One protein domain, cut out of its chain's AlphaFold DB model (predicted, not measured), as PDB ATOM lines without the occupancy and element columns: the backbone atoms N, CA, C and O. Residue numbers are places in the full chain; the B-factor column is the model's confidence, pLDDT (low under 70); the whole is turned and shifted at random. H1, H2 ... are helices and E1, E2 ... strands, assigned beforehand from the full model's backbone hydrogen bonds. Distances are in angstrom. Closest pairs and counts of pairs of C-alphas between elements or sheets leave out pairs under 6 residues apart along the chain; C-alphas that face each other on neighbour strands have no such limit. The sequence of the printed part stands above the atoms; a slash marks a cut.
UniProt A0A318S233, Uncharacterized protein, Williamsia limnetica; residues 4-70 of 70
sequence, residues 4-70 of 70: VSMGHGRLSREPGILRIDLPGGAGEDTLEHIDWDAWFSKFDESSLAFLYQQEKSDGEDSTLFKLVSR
ATOM      1  N   VAL A   4     200.626 162.115 131.491       53.03
ATOM      2  CA  VAL A   4     201.539 162.992 132.239       53.03
ATOM      3  C   VAL A   4     201.518 164.384 131.634       53.03
ATOM      4  O   VAL A   4     201.876 164.565 130.479       53.03
ATOM      5  N   SER A   5     201.175 165.392 132.434       46.06
ATOM      6  CA  SER A   5     201.305 166.797 132.036       46.06
ATOM      7  C   SER A   5     202.630 167.372 132.521       46.06
ATOM      8  O   SER A   5     202.935 167.311 133.707       46.06
ATOM      9  N   MET A   6     203.406 167.973 131.617       45.19
ATOM     10  CA  MET A   6     204.582 168.762 131.981       45.19
ATOM     11  C   MET A   6     204.187 170.224 132.230       45.19
ATOM     12  O   MET A   6     203.886 170.969 131.301       45.19
ATOM     13  N   GLY A   7     204.217 170.669 133.489       41.50
ATOM     14  CA  GLY A   7     204.103 172.090 133.838       41.50
ATOM     15  C   GLY A   7     205.474 172.768 133.915       41.50
ATOM     16  O   GLY A   7     206.284 172.399 134.762       41.50
ATOM     17  N   HIS A   8     205.737 173.781 133.085       42.09
ATOM     18  CA  HIS A   8     206.946 174.608 133.196       42.09
ATOM     19  C   HIS A   8     206.819 175.598 134.369       42.09
ATOM     20  O   HIS A   8     206.131 176.615 134.277       42.09
ATOM     21  N   GLY A   9     207.494 175.307 135.484       40.41
ATOM     22  CA  GLY A   9     207.653 176.237 136.602       40.41
ATOM     23  C   GLY A   9     208.648 177.349 136.255       40.41
ATOM     24  O   GLY A   9     209.749 177.089 135.784       40.41
ATOM     25  N   ARG A  10     208.276 178.608 136.500       45.97
ATOM     26  CA  ARG A  10     208.999 179.805 136.032       45.97
ATOM     27  C   ARG A  10     210.382 180.055 136.665       45.97
ATOM     28  O   ARG A  10     210.957 181.103 136.387       45.97
ATOM     29  N   LEU A  11     210.914 179.161 137.507       41.56
ATOM     30  CA  LEU A  11     212.167 179.398 138.248       41.56
ATOM     31  C   LEU A  11     213.106 178.193 138.423       41.56
ATOM     32  O   LEU A  11     214.204 178.388 138.933       41.56
ATOM     33  N   SER A  12     212.766 177.001 137.932       37.94
ATOM     34  CA  SER A  12     213.697 175.868 137.942       37.94
ATOM     35  C   SER A  12     213.630 175.140 136.613       37.94
ATOM     36  O   SER A  12     212.555 174.824 136.117       37.94
ATOM     37  N   ARG A  13     214.796 174.831 136.048       41.41
ATOM     38  CA  ARG A  13     214.972 173.979 134.860       41.41
ATOM     39  C   ARG A  13     214.738 172.490 135.189       41.41
ATOM     40  O   ARG A  13     215.286 171.619 134.523       41.41
ATOM     41  N   GLU A  14     213.976 172.234 136.248       42.50
ATOM     42  CA  GLU A  14     213.694 170.933 136.840       42.50
ATOM     43  C   GLU A  14     212.310 170.469 136.366       42.50
ATOM     44  O   GLU A  14     211.398 171.294 136.238       42.50
ATOM     45  N   PRO A  15     212.157 169.180 136.029       47.78
ATOM     46  CA  PRO A  15     210.987 168.677 135.328       47.78
ATOM     47  C   PRO A  15     209.702 168.871 136.139       47.78
ATOM     48  O   PRO A  15     209.656 168.692 137.354       47.78
ATOM     49  N   GLY A  16     208.662 169.274 135.409       55.62
ATOM     50  CA  GLY A  16     207.337 169.584 135.920       55.62
ATOM     51  C   GLY A  16     206.647 168.415 136.619       55.62
ATOM     52  O   GLY A  16     207.039 167.257 136.521       55.62
ATOM     53  N   ILE A  17     205.585 168.758 137.339       61.44
ATOM     54  CA  ILE A  17     204.756 167.861 138.149       61.44
ATOM     55  C   ILE A  17     204.348 166.615 137.346       61.44
ATOM     56  O   ILE A  17     203.578 166.739 136.401       61.44
ATOM     57  N   LEU A  18     204.780 165.418 137.757       68.88
ATOM     58  CA  LEU A  18     204.256 164.171 137.200       68.88
ATOM     59  C   LEU A  18     202.783 164.021 137.615       68.88
ATOM     60  O   LEU A  18     202.473 163.801 138.786       68.88
ATOM     61  N   ARG A  19     201.868 164.162 136.654       71.00
ATOM     62  CA  ARG A  19     200.445 163.836 136.826       71.00
ATOM     63  C   ARG A  19     200.174 162.466 136.227       71.00
ATOM     64  O   ARG A  19     200.862 162.078 135.298       71.00
ATOM     65  N   ILE A  20     199.227 161.727 136.783       72.88
ATOM     66  CA  ILE A  20     198.809 160.433 136.248       72.88
ATOM     67  C   ILE A  20     197.295 160.487 136.184       72.88
ATOM     68  O   ILE A  20     196.639 160.557 137.224       72.88
ATOM     69  N   ASP A  21     196.764 160.510 134.970       72.25
ATOM     70  CA  ASP A  21     195.331 160.364 134.745       72.25
ATOM     71  C   ASP A  21     194.966 158.880 134.694       72.25
ATOM     72  O   ASP A  21     195.613 158.091 133.995       72.25
ATOM     73  N   LEU A  22     193.969 158.502 135.490       72.50
ATOM     74  CA  LEU A  22     193.400 157.158 135.520       72.50
ATOM     75  C   LEU A  22     192.082 157.163 134.732       72.50
ATOM     76  O   LEU A  22     191.405 158.190 134.719       72.50
ATOM     77  N   PRO A  23     191.673 156.035 134.123       68.31
ATOM     78  CA  PRO A  23     190.380 155.938 133.444       68.31
ATOM     79  C   PRO A  23     189.221 156.413 134.337       68.31
ATOM     80  O   PRO A  23     189.096 155.965 135.477       68.31
ATOM     81  N   GLY A  24     188.382 157.320 133.824       65.75
ATOM     82  CA  GLY A  24     187.313 157.971 134.598       65.75
ATOM     83  C   GLY A  24     187.760 159.199 135.410       65.75
ATOM     84  O   GLY A  24     186.976 159.725 136.202       65.75
ATOM     85  N   GLY A  25     189.006 159.645 135.235       65.88
ATOM     86  CA  GLY A  25     189.556 160.873 135.801       65.88
ATOM     87  C   GLY A  25     189.060 162.144 135.104       65.88
ATOM     88  O   GLY A  25     188.455 162.115 134.037       65.88
ATOM     89  N   ALA A  26     189.313 163.294 135.730       62.88
ATOM     90  CA  ALA A  26     188.875 164.604 135.238       62.88
ATOM     91  C   ALA A  26     189.830 165.233 134.197       62.88
ATOM     92  O   ALA A  26     189.659 166.400 133.846       62.88
ATOM     93  N   GLY A  27     190.881 164.518 133.782       61.12
ATOM     94  CA  GLY A  27     192.020 165.083 133.062       61.12
ATOM     95  C   GLY A  27     192.030 164.895 131.546       61.12
ATOM     96  O   GLY A  27     192.869 165.527 130.906       61.12
ATOM     97  N   GLU A  28     191.126 164.094 130.973       60.06
ATOM     98  CA  GLU A  28     191.219 163.624 129.575       60.06
ATOM     99  C   GLU A  28     191.352 164.772 128.548       60.06
ATOM    100  O   GLU A  28     192.139 164.675 127.612       60.06
ATOM    101  N   ASP A  29     190.692 165.915 128.781       62.53
ATOM    102  CA  ASP A  29     190.716 167.074 127.870       62.53
ATOM    103  C   ASP A  29     191.843 168.095 128.139       62.53
ATOM    104  O   ASP A  29     192.024 169.047 127.377       62.53
ATOM    105  N   THR A  30     192.581 167.967 129.249       67.44
ATOM    106  CA  THR A  30     193.543 169.001 129.707       67.44
ATOM    107  C   THR A  30     194.988 168.526 129.772       67.44
ATOM    108  O   THR A  30     195.884 169.301 130.121       67.44
ATOM    109  N   LEU A  31     195.225 167.254 129.462       70.06
ATOM    110  CA  LEU A  31     196.518 166.614 129.610       70.06
ATOM    111  C   LEU A  31     197.036 166.142 128.248       70.06
ATOM    112  O   LEU A  31     196.292 165.650 127.408       70.06
ATOM    113  N   GLU A  32     198.339 166.301 128.032       71.25
ATOM    114  CA  GLU A  32     199.009 165.818 126.827       71.25
ATOM    115  C   GLU A  32     199.440 164.363 127.022       71.25
ATOM    116  O   GLU A  32     199.985 163.992 128.064       71.25
ATOM    117  N   HIS A  33     199.189 163.525 126.020       72.19
ATOM    118  CA  HIS A  33     199.603 162.129 126.048       72.19
ATOM    119  C   HIS A  33     201.065 162.024 125.623       72.19
ATOM    120  O   HIS A  33     201.459 162.584 124.604       72.19
ATOM    121  N   ILE A  34     201.850 161.267 126.387       76.12
ATOM    122  CA  ILE A  34     203.239 160.947 126.056       76.12
ATOM    123  C   ILE A  34     203.411 159.439 125.893       76.12
ATOM    124  O   ILE A  34     202.646 158.651 126.455       76.12
ATOM    125  N   ASP A  35     204.438 159.044 125.148       80.56
ATOM    126  CA  ASP A  35     204.795 157.640 124.971       80.56
ATOM    127  C   ASP A  35     205.342 157.012 126.260       80.56
ATOM    128  O   ASP A  35     205.933 157.681 127.115       80.56
ATOM    129  N   TRP A  36     205.200 155.689 126.369       81.81
ATOM    130  CA  TRP A  36     205.678 154.918 127.518       81.81
ATOM    131  C   TRP A  36     207.173 155.103 127.784       81.81
ATOM    132  O   TRP A  36     207.560 155.273 128.936       81.81
ATOM    133  N   ASP A  37     208.015 155.128 126.752       85.62
ATOM    134  CA  ASP A  37     209.458 155.335 126.920       85.62
ATOM    135  C   ASP A  37     209.781 156.696 127.552       85.62
ATOM    136  O   ASP A  37     210.606 156.790 128.468       85.62
ATOM    137  N   ALA A  38     209.094 157.756 127.113       82.38
ATOM    138  CA  ALA A  38     209.247 159.093 127.681       82.38
ATOM    139  C   ALA A  38     208.753 159.139 129.135       82.38
ATOM    140  O   ALA A  38     209.373 159.779 129.986       82.38
ATOM    141  N   TRP A  39     207.670 158.418 129.429       78.88
ATOM    142  CA  TRP A  39     207.131 158.269 130.775       78.88
ATOM    143  C   TRP A  39     208.126 157.583 131.719       78.88
ATOM    144  O   TRP A  39     208.488 158.159 132.744       78.88
ATOM    145  N   PHE A  40     208.631 156.396 131.364       83.56
ATOM    146  CA  PHE A  40     209.580 155.643 132.194       83.56
ATOM    147  C   PHE A  40     210.896 156.398 132.399       83.56
ATOM    148  O   PHE A  40     211.400 156.446 133.522       83.56
ATOM    149  N   SER A  41     211.392 157.075 131.359       85.06
ATOM    150  CA  SER A  41     212.608 157.893 131.454       85.06
ATOM    151  C   SER A  41     212.502 158.952 132.556       85.06
ATOM    152  O   SER A  41     213.469 159.193 133.273       85.06
ATOM    153  N   LYS A  42     211.319 159.545 132.771       78.81
ATOM    154  CA  LYS A  42     211.112 160.539 133.839       78.81
ATOM    155  C   LYS A  42     211.177 159.945 135.240       78.81
ATOM    156  O   LYS A  42     211.688 160.598 136.152       78.81
ATOM    157  N   PHE A  43     210.684 158.722 135.418       82.06
ATOM    158  CA  PHE A  43     210.821 158.001 136.682       82.06
ATOM    159  C   PHE A  43     212.283 157.689 136.975       82.06
ATOM    160  O   PHE A  43     212.727 157.900 138.101       82.06
ATOM    161  N   ASP A  44     213.028 157.237 135.969       87.00
ATOM    162  CA  ASP A  44     214.442 156.906 136.121       87.00
ATOM    163  C   ASP A  44     215.293 158.156 136.398       87.00
ATOM    164  O   ASP A  44     216.063 158.161 137.357       87.00
ATOM    165  N   GLU A  45     215.091 159.248 135.649       86.31
ATOM    166  CA  GLU A  45     215.732 160.553 135.895       86.31
ATOM    167  C   GLU A  45     215.479 161.068 137.319       86.31
ATOM    168  O   GLU A  45     216.356 161.675 137.932       86.31
ATOM    169  N   SER A  46     214.283 160.810 137.854       82.31
ATOM    170  CA  SER A  46     213.860 161.283 139.177       82.31
ATOM    171  C   SER A  46     214.119 160.270 140.299       82.31
ATOM    172  O   SER A  46     213.768 160.537 141.445       82.31
ATOM    173  N   SER A  47     214.711 159.106 139.992       88.31
ATOM    174  CA  SER A  47     214.890 157.984 140.928       88.31
ATOM    175  C   SER A  47     213.592 157.576 141.646       88.31
ATOM    176  O   SER A  47     213.582 157.322 142.846       88.31
ATOM    177  N   LEU A  48     212.479 157.514 140.910       87.50
ATOM    178  CA  LEU A  48     211.155 157.174 141.435       87.50
ATOM    179  C   LEU A  48     210.710 155.762 141.034       87.50
ATOM    180  O   LEU A  48     211.034 155.239 139.964       87.50
ATOM    181  N   ALA A  49     209.895 155.149 141.885       88.00
ATOM    182  CA  ALA A  49     209.116 153.958 141.581       88.00
ATOM    183  C   ALA A  49     207.617 154.231 141.768       88.00
ATOM    184  O   ALA A  49     207.206 154.993 142.647       88.00
ATOM    185  N   PHE A  50     206.805 153.588 140.928       87.50
ATOM    186  CA  PHE A  50     205.349 153.612 141.011       87.50
ATOM    187  C   PHE A  50     204.869 152.393 141.803       87.50
ATOM    188  O   PHE A  50     204.910 151.268 141.309       87.50
ATOM    189  N   LEU A  51     204.434 152.608 143.044       89.38
ATOM    190  CA  LEU A  51     203.811 151.578 143.869       89.38
ATOM    191  C   LEU A  51     202.295 151.692 143.727       89.38
ATOM    192  O   LEU A  51     201.739 152.748 144.018       89.38
ATOM    193  N   TYR A  52     201.623 150.612 143.345       87.69
ATOM    194  CA  TYR A  52     200.167 150.581 143.243       87.69
ATOM    195  C   TYR A  52     199.577 149.401 144.005       87.69
ATOM    196  O   TYR A  52     200.228 148.372 144.196       87.69
ATOM    197  N   GLN A  53     198.340 149.574 144.456       90.31
ATOM    198  CA  GLN A  53     197.512 148.494 144.967       90.31
ATOM    199  C   GLN A  53     196.583 148.043 143.842       90.31
ATOM    200  O   GLN A  53     195.950 148.879 143.210       90.31
ATOM    201  N   GLN A  54     196.502 146.737 143.592       88.06
ATOM    202  CA  GLN A  54     195.594 146.198 142.579       88.06
ATOM    203  C   GLN A  54     194.156 146.105 143.101       88.06
ATOM    204  O   GLN A  54     193.237 146.567 142.438       88.06
ATOM    205  N   GLU A  55     193.973 145.567 144.306       93.00
ATOM    206  CA  GLU A  55     192.660 145.226 144.861       93.00
ATOM    207  C   GLU A  55     192.449 145.884 146.233       93.00
ATOM    208  O   GLU A  55     193.372 145.962 147.056       93.00
ATOM    209  N   LYS A  56     191.235 146.380 146.475       90.56
ATOM    210  CA  LYS A  56     190.765 146.847 147.785       90.56
ATOM    211  C   LYS A  56     190.394 145.654 148.672       90.56
ATOM    212  O   LYS A  56     190.217 144.535 148.211       90.56
ATOM    213  N   SER A  57     190.204 145.889 149.971       91.81
ATOM    214  CA  SER A  57     189.826 144.824 150.917       91.81
ATOM    215  C   SER A  57     188.478 144.146 150.617       91.81
ATOM    216  O   SER A  57     188.185 143.108 151.201       91.81
ATOM    217  N   ASP A  58     187.645 144.751 149.768       91.88
ATOM    218  CA  ASP A  58     186.337 144.251 149.334       91.88
ATOM    219  C   ASP A  58     186.387 143.462 148.008       91.88
ATOM    220  O   ASP A  58     185.352 142.958 147.574       91.88
ATOM    221  N   GLY A  59     187.566 143.308 147.392       91.50
ATOM    222  CA  GLY A  59     187.739 142.593 146.123       91.50
ATOM    223  C   GLY A  59     187.559 143.455 144.868       91.50
ATOM    224  O   GLY A  59     187.683 142.943 143.759       91.50
ATOM    225  N   GLU A  60     187.248 144.747 145.007       90.25
ATOM    226  CA  GLU A  60     187.146 145.661 143.863       90.25
ATOM    227  C   GLU A  60     188.517 146.243 143.475       90.25
ATOM    228  O   GLU A  60     189.417 146.371 144.312       90.25
ATOM    229  N   ASP A  61     188.664 146.673 142.217       86.00
ATOM    230  CA  ASP A  61     189.871 147.355 141.737       86.00
ATOM    231  C   ASP A  61     190.184 148.613 142.570       86.00
ATOM    232  O   ASP A  61     189.299 149.374 142.982       86.00
ATOM    233  N   SER A  62     191.474 148.851 142.810       85.00
ATOM    234  CA  SER A  62     191.960 149.997 143.576       85.00
ATOM    235  C   SER A  62     192.559 151.075 142.672       85.00
ATOM    236  O   SER A  62     193.295 150.803 141.728       85.00
ATOM    237  N   THR A  63     192.276 152.336 142.999       84.56
ATOM    238  CA  THR A  63     192.905 153.515 142.378       84.56
ATOM    239  C   THR A  63     194.071 154.054 143.212       84.56
ATOM    240  O   THR A  63     194.636 155.104 142.901       84.56
ATOM    241  N   LEU A  64     194.440 153.356 144.292       85.56
ATOM    242  CA  LEU A  64     195.498 153.785 145.198       85.56
ATOM    243  C   LEU A  64     196.880 153.517 144.601       85.56
ATOM    244  O   LEU A  64     197.274 152.375 144.357       85.56
ATOM    245  N   PHE A  65     197.662 154.587 144.478       86.62
ATOM    246  CA  PHE A  65     199.074 154.524 144.127       86.62
ATOM    247  C   PHE A  65     199.905 155.523 144.936       86.62
ATOM    248  O   PHE A  65     199.389 156.476 145.527       86.62
ATOM    249  N   LYS A  66     201.216 155.295 144.968       87.12
ATOM    250  CA  LYS A  66     202.225 156.170 145.563       87.12
ATOM    251  C   LYS A  66     203.444 156.240 144.653       87.12
ATOM    252  O   LYS A  66     203.856 155.238 144.074       87.12
ATOM    253  N   LEU A  67     204.047 157.419 144.590       85.50
ATOM    254  CA  LEU A  67     205.387 157.603 144.043       85.50
ATOM    255  C   LEU A  67     206.366 157.529 145.209       85.50
ATOM    256  O   LEU A  67     206.225 158.275 146.179       85.50
ATOM    257  N   VAL A  68     207.318 156.606 145.143       87.31
ATOM    258  CA  VAL A  68     208.329 156.410 146.189       87.31
ATOM    259  C   VAL A  68     209.717 156.614 145.602       87.31
ATOM    260  O   VAL A  68     209.925 156.335 144.423       87.31
ATOM    261  N   SER A  69     210.663 157.096 146.410       86.81
ATOM    262  CA  SER A  69     212.077 157.050 146.020       86.81
ATOM    263  C   SER A  69     212.498 155.596 145.848       86.81
ATOM    264  O   SER A  69     212.103 154.745 146.651       86.81
ATOM    265  N   ARG A  70     213.290 155.337 144.812       81.81
ATOM    266  CA  ARG A  70     214.114 154.132 144.721       81.81
ATOM    267  C   ARG A  70     215.265 154.196 145.718       81.81
ATOM    268  O   ARG A  70     215.627 155.328 146.125       81.81
TER     269      ARG A  70
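Overview. This is residues 4 to 70 of the 70 residues of an uncharacterized protein of Williamsia limnetica (UniProt A0A318S233). This model has little regular structure: a two-stranded hairpin, E1 and E2, with a short helix, H1, near the end where E1 begins, and long loops making the rest. The printed part has 67 residues, with one named helix and two named strands in the order H1, E1, E2; the class is mixed, with 20 residues in named elements. The sheet E1 - E2 is antiparallel. The whole is loose, with a radius of gyration of the C-alphas of 13.9 A and spans of 45 by 32 by 22 A.

Arrangement. Look first at E1, residues 48 to 52, and E2, residues 65 to 69, an antiparallel hairpin at 153 degrees; N 49 and O 68 are within hydrogen-bond range at 2.8 A. In H1, residues 36 to 45, 5 of 6 O i to N i+4 pairs are within range. Its closest C-alphas to E1 are Phe 43 and Ala 49, 6.6 A; H1 and E2 are apart.

Along the chain. Find C-alpha 48 at (211.155, 157.174, 141.435); E1 runs 12.9 A from there. E2 runs 13.4 A to C-alpha 69 at (212.077, 157.050, 146.020). H1 spans 14.2 A.

Size, cuts and confidence. The printed part has no cut. The link E1 to E2 is long, 12 residues. Residues 4 to 18 and 23 to 30 have pLDDT under 70.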